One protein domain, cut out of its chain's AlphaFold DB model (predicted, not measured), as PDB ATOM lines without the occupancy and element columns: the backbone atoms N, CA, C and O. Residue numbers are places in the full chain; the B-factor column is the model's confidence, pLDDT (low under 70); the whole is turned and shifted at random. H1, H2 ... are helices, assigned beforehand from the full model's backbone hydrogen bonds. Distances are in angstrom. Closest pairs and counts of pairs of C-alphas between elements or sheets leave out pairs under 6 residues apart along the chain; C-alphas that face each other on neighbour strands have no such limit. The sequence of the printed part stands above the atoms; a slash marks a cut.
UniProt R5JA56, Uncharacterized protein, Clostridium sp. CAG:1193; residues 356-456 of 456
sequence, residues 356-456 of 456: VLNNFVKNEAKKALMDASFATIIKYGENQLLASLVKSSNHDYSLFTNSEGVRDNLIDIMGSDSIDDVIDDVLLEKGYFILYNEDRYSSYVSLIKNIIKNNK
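AT A GLANCE: This is residues 356 to 456 of the 456 residues of an uncharacterized protein of Clostridium sp. CAG:1193 (UniProt R5JA56). The long helix H1 runs through the model with shorter helices round it: H3 packs along one side, H4 and H5 cross it on the other, and H2 folds back from its end to reach H5. The printed part has 101 residues, with five named helices, H1 to H5 in chain order, and no named strand. It is all helix and compact, with a radius of gyration of the C-alphas of 12.6 A and spans of 33 by 31 by 28 A.

HOW THE PARTS SIT: H1, residues 356 to 380, is the hub. Its residues 364 to 375 touch H3, residues 403 to 414, opposite ways at a shallow tilt of 33 degrees, only just short of steep; the closest C-alphas, Ala 372 and Val 406, are 5.0 A apart. H1 and H2, residues 382 to 392, form a hairpin; C-alphas 377 and 385 are closest, 5.6 A. H4, residues 419 to 429, touches H1 about perpendicular, 82 degrees, C-alphas 422 and 366 closest at 6.0 A. H5, residues 437 to 454, touches H1 at 76 degrees, about perpendicular, closest C-alphas 448 and 374, 6.9 A. H3 and H5 are apart. O i to N i+4 pairs are within hydrogen-bond range throughout H1, H2 and H4, 6 of 8 in H3, 12 of 14 in H5.

IN THESE COORDINATES: H1 runs 36.3 A from C-alpha 356 (24.051, -54.233, 9.579); H5 runs 26.6 A to C-alpha 454 (6.861, -35.419, 27.714).

THE WHOLE: The printed part has no cut and no long link; pLDDT is under 70 at residues 434 to 438 and 454 to 456.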
ATOM      1  N   VAL A 356      23.828 -54.560   8.160       83.25
ATOM      2  CA  VAL A 356      24.051 -54.233   9.579       83.25
ATOM      3  C   VAL A 356      24.628 -52.820   9.712       83.25
ATOM      4  O   VAL A 356      24.085 -51.994  10.444       83.25
ATOM      5  N   LEU A 357      25.665 -52.483   8.932       88.19
ATOM      6  CA  LEU A 357      26.252 -51.139   8.983       88.19
ATOM      7  C   LEU A 357      25.283 -50.051   8.492       88.19
ATOM      8  O   LEU A 357      25.311 -48.930   8.997       88.19
ATOM      9  N   ASN A 358      24.413 -50.366   7.529       88.38
ATOM     10  CA  ASN A 358      23.396 -49.435   7.048       88.38
ATOM     11  C   ASN A 358      22.392 -49.061   8.145       88.38
ATOM     12  O   ASN A 358      22.041 -47.891   8.270       88.38
ATOM     13  N   ASN A 359      21.981 -50.024   8.974       86.75
ATOM     14  CA  ASN A 359      21.115 -49.747  10.120       86.75
ATOM     15  C   ASN A 359      21.795 -48.804  11.120       86.75
ATOM     16  O   ASN A 359      21.181 -47.825  11.545       86.75
ATOM     17  N   PHE A 360      23.074 -49.035  11.430       88.75
ATOM     18  CA  PHE A 360      23.852 -48.137  12.286       88.75
ATOM     19  C   PHE A 360      23.920 -46.708  11.721       88.75
ATOM     20  O   PHE A 360      23.597 -45.748  12.417       88.75
ATOM     21  N   VAL A 361      24.287 -46.557  10.441       91.00
ATOM     22  CA  VAL A 361      24.390 -45.238   9.788       91.00
ATOM     23  C   VAL A 361      23.044 -44.515   9.773       91.00
ATOM     24  O   VAL A 361      22.996 -43.323  10.078       91.00
ATOM     25  N   LYS A 362      21.947 -45.227   9.480       89.81
ATOM     26  CA  LYS A 362      20.588 -44.673   9.554       89.81
ATOM     27  C   LYS A 362      20.256 -44.187  10.963       89.81
ATOM     28  O   LYS A 362      19.746 -43.081  11.113       89.81
ATOM     29  N   ASN A 363      20.560 -44.974  11.992       89.00
ATOM     30  CA  ASN A 363      20.272 -44.605  13.379       89.00
ATOM     31  C   ASN A 363      21.060 -43.369  13.831       89.00
ATOM     32  O   ASN A 363      20.483 -42.465  14.438       89.00
ATOM     33  N   GLU A 364      22.341 -43.272  13.475       89.62
ATOM     34  CA  GLU A 364      23.152 -42.088  13.773       89.62
ATOM     35  C   GLU A 364      22.663 -40.843  13.014       89.62
ATOM     36  O   GLU A 364      22.625 -39.754  13.589       89.62
ATOM     37  N   ALA A 365      22.201 -40.985  11.766       91.88
ATOM     38  CA  ALA A 365      21.596 -39.882  11.013       91.88
ATOM     39  C   ALA A 365      20.302 -39.371  11.670       91.88
ATOM     40  O   ALA A 365      20.129 -38.162  11.844       91.88
ATOM     41  N   LYS A 366      19.422 -40.282  12.109       92.19
ATOM     42  CA  LYS A 366      18.201 -39.933  12.855       92.19
ATOM     43  C   LYS A 366      18.527 -39.194  14.145       92.19
ATOM     44  O   LYS A 366      17.912 -38.170  14.440       92.19
ATOM     45  N   LYS A 367      19.506 -39.694  14.901       91.88
ATOM     46  CA  LYS A 367      19.950 -39.089  16.157       91.88
ATOM     47  C   LYS A 367      20.504 -37.683  15.934       91.88
ATOM     48  O   LYS A 367      20.038 -36.749  16.578       91.88
ATOM     49  N   ALA A 368      21.405 -37.510  14.968       90.75
ATOM     50  CA  ALA A 368      21.962 -36.205  14.623       90.75
ATOM     51  C   ALA A 368      20.874 -35.200  14.208       90.75
ATOM     52  O   ALA A 368      20.908 -34.036  14.617       90.75
ATOM     53  N   LEU A 369      19.876 -35.653  13.439       95.44
ATOM     54  CA  LEU A 369      18.730 -34.832  13.052       95.44
ATOM     55  C   LEU A 369      17.893 -34.424  14.267       95.44
ATOM     56  O   LEU A 369      17.531 -33.251  14.394       95.44
ATOM     57  N   MET A 370      17.589 -35.366  15.160       92.56
ATOM     58  CA  MET A 370      16.827 -35.089  16.377       92.56
ATOM     59  C   MET A 370      17.572 -34.114  17.291       92.56
ATOM     60  O   MET A 370      16.971 -33.135  17.727       92.56
ATOM     61  N   ASP A 371      18.873 -34.308  17.515       90.38
ATOM     62  CA  ASP A 371      19.702 -33.437  18.356       90.38
ATOM     63  C   ASP A 371      19.749 -32.000  17.808       90.38
ATOM     64  O   ASP A 371      19.480 -31.034  18.532       90.38
ATOM     65  N   ALA A 372      19.996 -31.843  16.502       93.31
ATOM     66  CA  ALA A 372      19.965 -30.539  15.841       93.31
ATOM     67  C   ALA A 372      18.569 -29.895  15.898       93.31
ATOM     68  O   ALA A 372      18.444 -28.675  16.083       93.31
ATOM     69  N   SER A 373      17.513 -30.703  15.782       94.75
ATOM     70  CA  SER A 373      16.124 -30.245  15.848       94.75
ATOM     71  C   SER A 373      15.740 -29.773  17.247       94.75
ATOM     72  O   SER A 373      15.203 -28.670  17.383       94.75
ATOM     73  N   PHE A 374      16.076 -30.542  18.287       91.56
ATOM     74  CA  PHE A 374      15.860 -30.180  19.689       91.56
ATOM     75  C   PHE A 374      16.597 -28.895  20.051       91.56
ATOM     76  O   PHE A 374      15.996 -27.963  20.587       91.56
ATOM     77  N   ALA A 375      17.878 -28.793  19.703       89.81
ATOM     78  CA  ALA A 375      18.647 -27.588  19.977       89.81
ATOM     79  C   ALA A 375      18.055 -26.359  19.259       89.81
ATOM     80  O   ALA A 375      18.000 -25.264  19.825       89.81
ATOM     81  N   THR A 376      17.585 -26.525  18.017       94.19
ATOM     82  CA  THR A 376      17.026 -25.425  17.214       94.19
ATOM     83  C   THR A 376      15.681 -24.953  17.758       94.19
ATOM     84  O   THR A 376      15.505 -23.751  17.961       94.19
ATOM     85  N   ILE A 377      14.751 -25.868  18.050       93.56
ATOM     86  CA  ILE A 377      13.424 -25.508  18.572       93.56
ATOM     87  C   ILE A 377      13.509 -24.908  19.979       93.56
ATOM     88  O   ILE A 377      12.791 -23.955  20.270       93.56
ATOM     89  N   ILE A 378      14.416 -25.397  20.834       90.06
ATOM     90  CA  ILE A 378      14.627 -24.844  22.180       90.06
ATOM     91  C   ILE A 378      15.154 -23.409  22.098       90.06
ATOM     92  O   ILE A 378      14.732 -22.554  22.874       90.06
ATOM     93  N   LYS A 379      16.065 -23.134  21.159       92.44
ATOM     94  CA  LYS A 379      16.721 -21.828  21.052       92.44
ATOM     95  C   LYS A 379      15.895 -20.784  20.299       92.44
ATOM     96  O   LYS A 379      15.918 -19.616  20.675       92.44
ATOM     97  N   TYR A 380      15.211 -21.185  19.229       94.56
ATOM     98  CA  TYR A 380      14.588 -20.261  18.273       94.56
ATOM     99  C   TYR A 380      13.101 -20.538  18.000       94.56
ATOM    100  O   TYR A 380      12.447 -19.735  17.337       94.56
ATOM    101  N   GLY A 381      12.545 -21.637  18.516       92.56
ATOM    102  CA  GLY A 381      11.132 -21.989  18.367       92.56
ATOM    103  C   GLY A 381      10.778 -22.768  17.093       92.56
ATOM    104  O   GLY A 381      11.616 -23.060  16.238       92.56
ATOM    105  N   GLU A 382       9.493 -23.119  16.988       93.62
ATOM    106  CA  GLU A 382       8.925 -24.022  15.968       93.62
ATOM    107  C   GLU A 382       9.122 -23.510  14.536       93.62
ATOM    108  O   GLU A 382       9.534 -24.270  13.661       93.62
ATOM    109  N   ASN A 383       8.905 -22.211  14.306       94.44
ATOM    110  CA  ASN A 383       9.021 -21.611  12.974       94.44
ATOM    111  C   ASN A 383      10.444 -21.721  12.407       94.44
ATOM    112  O   ASN A 383      10.614 -21.978  11.216       94.44
ATOM    113  N   GLN A 384      11.468 -21.567  13.256       95.50
ATOM    114  CA  GLN A 384      12.861 -21.712  12.833       95.50
ATOM    115  C   GLN A 384      13.197 -23.170  12.516       95.50
ATOM    116  O   GLN A 384      13.910 -23.431  11.547       95.50
ATOM    117  N   LEU A 385      12.690 -24.124  13.305       95.94
ATOM    118  CA  LEU A 385      12.891 -25.539  13.009       95.94
ATOM    119  C   LEU A 385      12.223 -25.918  11.679       95.94
ATOM    120  O   LEU A 385      12.870 -26.524  10.831       95.94
ATOM    121  N   LEU A 386      10.975 -25.496  11.462       95.19
ATOM    122  CA  LEU A 386      10.257 -25.745  10.212       95.19
ATOM    123  C   LEU A 386      11.022 -25.188   9.003       95.19
ATOM    124  O   LEU A 386      11.264 -25.910   8.039       95.19
ATOM    125  N   ALA A 387      11.464 -23.928   9.079       94.88
ATOM    126  CA  ALA A 387      12.255 -23.307   8.019       94.88
ATOM    127  C   ALA A 387      13.587 -24.040   7.780       94.88
ATOM    128  O   ALA A 387      13.997 -24.201   6.633       94.88
ATOM    129  N   SER A 388      14.245 -24.514   8.847       95.94
ATOM    130  CA  SER A 388      15.473 -25.312   8.749       95.94
ATOM    131  C   SER A 388      15.259 -26.612   7.983       95.94
ATOM    132  O   SER A 388      16.017 -26.887   7.057       95.94
ATOM    133  N   LEU A 389      14.203 -27.361   8.315       94.88
ATOM    134  CA  LEU A 389      13.871 -28.632   7.664       94.88
ATOM    135  C   LEU A 389      13.566 -28.429   6.172       94.88
ATOM    136  O   LEU A 389      14.166 -29.087   5.323       94.88
ATOM    137  N   VAL A 390      12.732 -27.437   5.842       92.94
ATOM    138  CA  VAL A 390      12.410 -27.094   4.445       92.94
ATOM    139  C   VAL A 390      13.674 -26.739   3.662       92.94
ATOM    140  O   VAL A 390      13.856 -27.205   2.540       92.94
ATOM    141  N   LYS A 391      14.578 -25.938   4.239       93.69
ATOM    142  CA  LYS A 391      15.805 -25.520   3.546       93.69
ATOM    143  C   LYS A 391      16.778 -26.683   3.345       93.69
ATOM    144  O   LYS A 391      17.407 -26.782   2.292       93.69
ATOM    145  N   SER A 392      16.840 -27.591   4.317       93.44
ATOM    146  CA  SER A 392      17.731 -28.747   4.285       93.44
ATOM    147  C   SER A 392      17.377 -29.795   3.229       93.44
ATOM    148  O   SER A 392      18.254 -30.570   2.857       93.44
ATOM    149  N   SER A 393      16.168 -29.756   2.656       89.06
ATOM    150  CA  SER A 393      15.823 -30.547   1.460       89.06
ATOM    151  C   SER A 393      16.723 -30.241   0.253       89.06
ATOM    152  O   SER A 393      16.923 -31.090  -0.608       89.06
ATOM    153  N   ASN A 394      17.322 -29.043   0.221       89.25
ATOM    154  CA  ASN A 394      18.322 -28.627  -0.766       89.25
ATOM    155  C   ASN A 394      19.760 -28.705  -0.215       89.25
ATOM    156  O   ASN A 394      20.625 -27.933  -0.629       89.25
ATOM    157  N   HIS A 395      20.001 -29.570   0.777       89.62
ATOM    158  CA  HIS A 395      21.281 -29.745   1.482       89.62
ATOM    159  C   HIS A 395      21.817 -28.476   2.170       89.62
ATOM    160  O   HIS A 395      22.999 -28.396   2.506       89.62
ATOM    161  N   ASP A 396      20.955 -27.485   2.424       93.25
ATOM    162  CA  ASP A 396      21.309 -26.264   3.147       93.25
ATOM    163  C   ASP A 396      20.826 -26.322   4.602       93.25
ATOM    164  O   ASP A 396      19.673 -26.037   4.932       93.25
ATOM    165  N   TYR A 397      21.765 -26.641   5.489       95.19
ATOM    166  CA  TYR A 397      21.543 -26.775   6.929       95.19
ATOM    167  C   TYR A 397      21.790 -25.470   7.708       95.19
ATOM    168  O   TYR A 397      21.772 -25.475   8.938       95.19
ATOM    169  N   SER A 398      22.033 -24.339   7.033       93.94
ATOM    170  CA  SER A 398      22.477 -23.080   7.665       93.94
ATOM    171  C   SER A 398      21.532 -22.534   8.739       93.94
ATOM    172  O   SER A 398      21.991 -21.837   9.647       93.94
ATOM    173  N   LEU A 399      20.238 -22.854   8.652       95.56
ATOM    174  CA  LEU A 399      19.211 -22.384   9.583       95.56
ATOM    175  C   LEU A 399      19.118 -23.197  10.882       95.56
ATOM    176  O   LEU A 399      18.555 -22.681  11.854       95.56
ATOM    177  N   PHE A 400      19.707 -24.397  10.937       97.00
ATOM    178  CA  PHE A 400      19.859 -25.121  12.197       97.00
ATOM    179  C   PHE A 400      20.802 -24.356  13.131       97.00
ATOM    180  O   PHE A 400      21.789 -23.742  12.704       97.00
ATOM    181  N   THR A 401      20.522 -24.403  14.434       93.94
ATOM    182  CA  THR A 401      21.463 -23.874  15.425       93.94
ATOM    183  C   THR A 401      22.756 -24.679  15.396       93.94
ATOM    184  O   THR A 401      22.726 -25.900  15.302       93.94
ATOM    185  N   ASN A 402      23.896 -24.009  15.555       93.12
ATOM    186  CA  ASN A 402      25.171 -24.690  15.790       93.12
ATOM    187  C   ASN A 402      25.598 -24.645  17.260       93.12
ATOM    188  O   ASN A 402      26.782 -24.579  17.574       93.12
ATOM    189  N   SER A 403      24.628 -24.585  18.175       87.88
ATOM    190  CA  SER A 403      24.949 -24.662  19.603       87.88
ATOM    191  C   SER A 403      25.518 -26.050  19.879       87.88
ATOM    192  O   SER A 403      24.943 -27.029  19.421       87.88
ATOM    193  N   GLU A 404      26.674 -26.111  20.538       85.00
ATOM    194  CA  GLU A 404      27.370 -27.372  20.844       85.00
ATOM    195  C   GLU A 404      27.762 -28.205  19.603       85.00
ATOM    196  O   GLU A 404      28.033 -29.396  19.710       85.00
ATOM    197  N   GLY A 405      27.826 -27.588  18.415       89.81
ATOM    198  CA  GLY A 405      28.272 -28.253  17.182       89.81
ATOM    199  C   GLY A 405      27.243 -29.184  16.527       89.81
ATOM    200  O   GLY A 405      27.584 -29.902  15.590       89.81
ATOM    201  N   VAL A 406      25.981 -29.186  16.978       91.69
ATOM    202  CA  VAL A 406      24.948 -30.123  16.481       91.69
ATOM    203  C   VAL A 406      24.658 -29.999  14.981       91.69
ATOM    204  O   VAL A 406      24.384 -31.006  14.333       91.69
ATOM    205  N   ARG A 407      24.751 -28.793  14.402       95.56
ATOM    206  CA  ARG A 407      24.577 -28.604  12.952       95.56
ATOM    207  C   ARG A 407      25.751 -29.197  12.186       95.56
ATOM    208  O   ARG A 407      25.530 -29.858  11.177       95.56
ATOM    209  N   ASP A 408      26.972 -28.961  12.650       92.81
ATOM    210  CA  ASP A 408      28.166 -29.476  11.981       92.81
ATOM    211  C   ASP A 408      28.185 -31.018  12.031       92.81
ATOM    212  O   ASP A 408      28.417 -31.658  11.008       92.81
ATOM    213  N   ASN A 409      27.793 -31.623  13.161       91.50
ATOM    214  CA  ASN A 409      27.618 -33.078  13.276       91.50
ATOM    215  C   ASN A 409      26.553 -33.624  12.313       91.50
ATOM    216  O   ASN A 409      26.772 -34.654  11.672       91.50
ATOM    217  N   LEU A 410      25.411 -32.935  12.190       94.50
ATOM    218  CA  LEU A 410      24.363 -33.304  11.237       94.50
ATOM    219  C   LEU A 410      24.894 -33.283   9.798       94.50
ATOM    220  O   LEU A 410      24.704 -34.251   9.070       94.50
ATOM    221  N   ILE A 411      25.598 -32.218   9.399       93.88
ATOM    222  CA  ILE A 411      26.203 -32.097   8.061       93.88
ATOM    223  C   ILE A 411      27.211 -33.229   7.813       93.88
ATOM    224  O   ILE A 411      27.229 -33.832   6.733       93.88
ATOM    225  N   ASP A 412      28.041 -33.536   8.807       92.69
ATOM    226  CA  ASP A 412      29.082 -34.554   8.700       92.69
ATOM    227  C   ASP A 412      28.510 -35.968   8.537       92.69
ATOM    228  O   ASP A 412      29.000 -36.728   7.700       92.69
ATOM    229  N   ILE A 413      27.454 -36.308   9.281       92.19
ATOM    230  CA  ILE A 413      26.797 -37.624   9.229       92.19
ATOM    231  C   ILE A 413      25.917 -37.759   7.980       92.19
ATOM    232  O   ILE A 413      25.980 -38.778   7.281       92.19
ATOM    233  N   MET A 414      25.126 -36.730   7.654       90.94
ATOM    234  CA  MET A 414      24.201 -36.757   6.516       90.94
ATOM    235  C   MET A 414      24.927 -36.918   5.190       90.94
ATOM    236  O   MET A 414      24.424 -37.585   4.292       90.94
ATOM    237  N   GLY A 415      26.156 -36.423   5.045       85.69
ATOM    238  CA  GLY A 415      26.884 -36.708   3.818       85.69
ATOM    239  C   GLY A 415      26.289 -35.947   2.628       85.69
ATOM    240  O   GLY A 415      26.258 -34.714   2.604       85.69
ATOM    241  N   SER A 416      25.841 -36.722   1.645       83.62
ATOM    242  CA  SER A 416      25.007 -36.313   0.511       83.62
ATOM    243  C   SER A 416      23.568 -36.839   0.616       83.62
ATOM    244  O   SER A 416      22.797 -36.673  -0.327       83.62
ATOM    245  N   ASP A 417      23.218 -37.514   1.712       85.44
ATOM    246  CA  ASP A 417      21.933 -38.195   1.863       85.44
ATOM    247  C   ASP A 417      20.794 -37.182   1.984       85.44
ATOM    248  O   ASP A 417      20.988 -36.032   2.396       85.44
ATOM    249  N   SER A 418      19.598 -37.622   1.603       90.00
ATOM    250  CA  SER A 418      18.388 -36.821   1.707       90.00
ATOM    251  C   SER A 418      17.916 -36.774   3.156       90.00
ATOM    252  O   SER A 418      17.675 -37.810   3.776       90.00
ATOM    253  N   ILE A 419      17.748 -35.570   3.702       92.81
ATOM    254  CA  ILE A 419      17.145 -35.395   5.028       92.81
ATOM    255  C   ILE A 419      15.685 -35.849   5.056       92.81
ATOM    256  O   ILE A 419      15.206 -36.296   6.095       92.81
ATOM    257  N   ASP A 420      15.004 -35.789   3.912       92.31
ATOM    258  CA  ASP A 420      13.613 -36.205   3.780       92.31
ATOM    259  C   ASP A 420      13.452 -37.692   4.088       92.31
ATOM    260  O   ASP A 420      12.559 -38.056   4.845       92.31
ATOM    261  N   ASP A 421      14.369 -38.530   3.599       89.94
ATOM    262  CA  ASP A 421      14.337 -39.975   3.844       89.94
ATOM    263  C   ASP A 421      14.507 -40.282   5.341       89.94
ATOM    264  O   ASP A 421      13.855 -41.168   5.893       89.94
ATOM    265  N   VAL A 422      15.358 -39.514   6.028       92.00
ATOM    266  CA  VAL A 422      15.587 -39.661   7.473       92.00
ATOM    267  C   VAL A 422      14.367 -39.196   8.268       92.00
ATOM    268  O   VAL A 422      13.987 -39.849   9.240       92.00
ATOM    269  N   ILE A 423      13.735 -38.090   7.865       92.38
ATOM    270  CA  ILE A 423      12.494 -37.601   8.480       92.38
ATOM    271  C   ILE A 423      11.377 -38.634   8.318       92.38
ATOM    272  O   ILE A 423      10.688 -38.935   9.295       92.38
ATOM    273  N   ASP A 424      11.222 -39.183   7.114       88.94
ATOM    274  CA  ASP A 424      10.194 -40.169   6.792       88.94
ATOM    275  C   ASP A 424      10.396 -41.443   7.624       88.94
ATOM    276  O   ASP A 424       9.448 -41.908   8.261       88.94
ATOM    277  N   ASP A 425      11.637 -41.935   7.732       86.25
ATOM    278  CA  ASP A 425      11.978 -43.076   8.589       86.25
ATOM    279  C   ASP A 425      11.626 -42.802  10.072       86.25
ATOM    280  O   ASP A 425      11.036 -43.658  10.733       86.25
ATOM    281  N   VAL A 426      11.937 -41.611  10.611       87.12
ATOM    282  CA  VAL A 426      11.597 -41.258  12.009       87.12
ATOM    283  C   VAL A 426      10.087 -41.176  12.220       87.12
ATOM    284  O   VAL A 426       9.576 -41.638  13.243       87.12
ATOM    285  N   LEU A 427       9.359 -40.569  11.282       83.69
ATOM    286  CA  LEU A 427       7.909 -40.416  11.377       83.69
ATOM    287  C   LEU A 427       7.210 -41.779  11.334       83.69
ATOM    288  O   LEU A 427       6.373 -42.054  12.199       83.69
ATOM    289  N   LEU A 428       7.608 -42.649  10.403       81.38
ATOM    290  CA  LEU A 428       7.081 -44.008  10.280       81.38
ATOM    291  C   LEU A 428       7.317 -44.829  11.555       81.38
ATOM    292  O   LEU A 428       6.383 -45.451  12.061       81.38
ATOM    293  N   GLU A 429       8.518 -44.773  12.142       80.88
ATOM    294  CA  GLU A 429       8.833 -45.460  13.408       80.88
ATOM    295  C   GLU A 429       7.996 -44.976  14.596       80.88
ATOM    296  O   GLU A 429       7.806 -45.701  15.576       80.88
ATOM    297  N   LYS A 430       7.486 -43.747  14.526       80.00
ATOM    298  CA  LYS A 430       6.602 -43.160  15.539       80.00
ATOM    299  C   LYS A 430       5.120 -43.265  15.176       80.00
ATOM    300  O   LYS A 430       4.294 -42.696  15.885       80.00
ATOM    301  N   GLY A 431       4.782 -44.013  14.123       76.81
ATOM    302  CA  GLY A 431       3.405 -44.288  13.710       76.81
ATOM    303  C   GLY A 431       2.722 -43.149  12.949       76.81
ATOM    304  O   GLY A 431       1.495 -43.124  12.877       76.81
ATOM    305  N   TYR A 432       3.485 -42.200  12.397       73.38
ATOM    306  CA  TYR A 432       2.959 -41.132  11.545       73.38
ATOM    307  C   TYR A 432       2.952 -41.585  10.079       73.38
ATOM    308  O   TYR A 432       3.955 -42.082   9.571       73.38
ATOM    309  N   PHE A 433       1.834 -41.369   9.383       70.12
ATOM    310  CA  PHE A 433       1.711 -41.607   7.942       70.12
ATOM    311  C   PHE A 433       1.722 -40.273   7.195       70.12
ATOM    312  O   PHE A 433       0.942 -39.377   7.516       70.12
ATOM    313  N   ILE A 434       2.593 -40.144   6.196       64.25
ATOM    314  CA  ILE A 434       2.725 -38.927   5.389       64.25
ATOM    315  C   ILE A 434       1.821 -39.066   4.167       64.25
ATOM    316  O   ILE A 434       2.047 -39.927   3.318       64.25
ATOM    317  N   LEU A 435       0.784 -38.233   4.088       57.81
ATOM    318  CA  LEU A 435      -0.132 -38.207   2.944       57.81
ATOM    319  C   LEU A 435       0.362 -37.250   1.845       57.81
ATOM    320  O   LEU A 435       0.160 -37.533   0.664       57.81
ATOM    321  N   TYR A 436       1.051 -36.162   2.221       63.88
ATOM    322  CA  TYR A 436       1.600 -35.146   1.313       63.88
ATOM    323  C   TYR A 436       2.943 -34.575   1.814       63.88
ATOM    324  O   TYR A 436       3.203 -34.540   3.016       63.88
ATOM    325  N   ASN A 437       3.785 -34.058   0.907       58.50
ATOM    326  CA  ASN A 437       5.093 -33.470   1.255       58.50
ATOM    327  C   ASN A 437       4.989 -32.261   2.205       58.50
ATOM    328  O   ASN A 437       5.867 -32.064   3.042       58.50
ATOM    329  N   GLU A 438       3.927 -31.456   2.096       59.09
ATOM    330  CA  GLU A 438       3.694 -30.301   2.983       59.09
ATOM    331  C   GLU A 438       3.399 -30.729   4.435       59.09
ATOM    332  O   GLU A 438       3.725 -30.003   5.380       59.09
ATOM    333  N   ASP A 439       2.882 -31.947   4.628       75.62
ATOM    334  CA  ASP A 439       2.587 -32.503   5.951       75.62
ATOM    335  C   ASP A 439       3.836 -33.059   6.642       75.62
ATOM    336  O   ASP A 439       3.873 -33.108   7.873       75.62
ATOM    337  N   ARG A 440       4.875 -33.448   5.884       87.12
ATOM    338  CA  ARG A 440       6.101 -34.081   6.407       87.12
ATOM    339  C   ARG A 440       6.758 -33.237   7.497       87.12
ATOM    340  O   ARG A 440       6.884 -33.670   8.643       87.12
ATOM    341  N   TYR A 441       7.176 -32.019   7.153       91.62
ATOM    342  CA  TYR A 441       7.946 -31.177   8.071       91.62
ATOM    343  C   TYR A 441       7.101 -30.716   9.259       91.62
ATOM    344  O   TYR A 441       7.568 -30.731  10.396       91.62
ATOM    345  N   SER A 442       5.838 -30.371   9.011       88.62
ATOM    346  CA  SER A 442       4.884 -29.978  10.053       88.62
ATOM    347  C   SER A 442       4.628 -31.120  11.050       88.62
ATOM    348  O   SER A 442       4.597 -30.895  12.265       88.62
ATOM    349  N   SER A 443       4.520 -32.358  10.558       87.81
ATOM    350  CA  SER A 443       4.375 -33.562  11.387       87.81
ATOM    351  C   SER A 443       5.634 -33.837  12.205       87.81
ATOM    352  O   SER A 443       5.540 -34.100  13.405       87.81
ATOM    353  N   TYR A 444       6.816 -33.696  11.600       91.12
ATOM    354  CA  TYR A 444       8.087 -33.865  12.302       91.12
ATOM    355  C   TYR A 444       8.290 -32.819  13.410       91.12
ATOM    356  O   TYR A 444       8.623 -33.168  14.541       91.12
ATOM    357  N   VAL A 445       8.010 -31.538  13.140       92.75
ATOM    358  CA  VAL A 445       8.059 -30.473  14.162       92.75
ATOM    359  C   VAL A 445       7.108 -30.785  15.321       92.75
ATOM    360  O   VAL A 445       7.483 -30.647  16.489       92.75
ATOM    361  N   SER A 446       5.899 -31.262  15.012       88.50
ATOM    362  CA  SER A 446       4.910 -31.666  16.020       88.50
ATOM    363  C   SER A 446       5.397 -32.841  16.876       88.50
ATOM    364  O   SER A 446       5.245 -32.816  18.099       88.50
ATOM    365  N   LEU A 447       6.036 -33.841  16.260       90.19
ATOM    366  CA  LEU A 447       6.670 -34.960  16.960       90.19
ATOM    367  C   LEU A 447       7.760 -34.468  17.926       90.19
ATOM    368  O   LEU A 447       7.718 -34.794  19.112       90.19
ATOM    369  N   ILE A 448       8.697 -33.645  17.449       89.12
ATOM    370  CA  ILE A 448       9.794 -33.094  18.263       89.12
ATOM    371  C   ILE A 448       9.254 -32.308  19.464       89.12
ATOM    372  O   ILE A 448       9.710 -32.492  20.595       89.12
ATOM    373  N   LYS A 449       8.229 -31.480  19.246       87.94
ATOM    374  CA  LYS A 449       7.550 -30.729  20.307       87.94
ATOM    375  C   LYS A 449       6.928 -31.644  21.363       87.94
ATOM    376  O   LYS A 449       7.088 -31.392  22.559       87.94
ATOM    377  N   ASN A 450       6.239 -32.702  20.939       83.38
ATOM    378  CA  ASN A 450       5.635 -33.670  21.855       83.38
ATOM    379  C   ASN A 450       6.697 -34.402  22.684       83.38
ATOM    380  O   ASN A 450       6.512 -34.570  23.889       83.38
ATOM    381  N   ILE A 451       7.832 -34.767  22.078       81.62
ATOM    382  CA  ILE A 451       8.946 -35.398  22.799       81.62
ATOM    383  C   ILE A 451       9.517 -34.454  23.865       81.62
ATOM    384  O   ILE A 451       9.727 -34.879  24.999       81.62
ATOM    385  N   ILE A 452       9.720 -33.168  23.554       77.75
ATOM    386  CA  ILE A 452      10.189 -32.184  24.549       77.75
ATOM    387  C   ILE A 452       9.181 -32.035  25.693       77.75
ATOM    388  O   ILE A 452       9.578 -31.940  26.852       77.75
ATOM    389  N   LYS A 453       7.881 -31.993  25.379       77.25
ATOM    390  CA  LYS A 453       6.824 -31.805  26.379       77.25
ATOM    391  C   LYS A 453       6.722 -32.980  27.356       77.25
ATOM    392  O   LYS A 453       6.429 -32.743  28.517       77.25
ATOM    393  N   ASN A 454       6.964 -34.206  26.894       69.44
ATOM    394  CA  ASN A 454       6.861 -35.419  27.714       69.44
ATOM    395  C   ASN A 454       8.122 -35.717  28.550       69.44
ATOM    396  O   ASN A 454       8.072 -36.588  29.412       69.44
ATOM    397  N   ASN A 455       9.236 -35.022  28.295       55.16
ATOM    398  CA  ASN A 455      10.502 -35.158  29.032       55.16
ATOM    399  C   ASN A 455      10.763 -33.996  30.016       55.16
ATOM    400  O   ASN A 455      11.869 -33.866  30.539       55.16
ATOM    401  N   LYS A 456       9.763 -33.138  30.242       44.06
ATOM    402  CA  LYS A 456       9.708 -32.138  31.317       44.06
ATOM    403  C   LYS A 456       8.646 -32.555  32.319       44.06
ATOM    404  O   LYS A 456       8.858 -32.268  33.515       44.06
TER     405      LYS A 456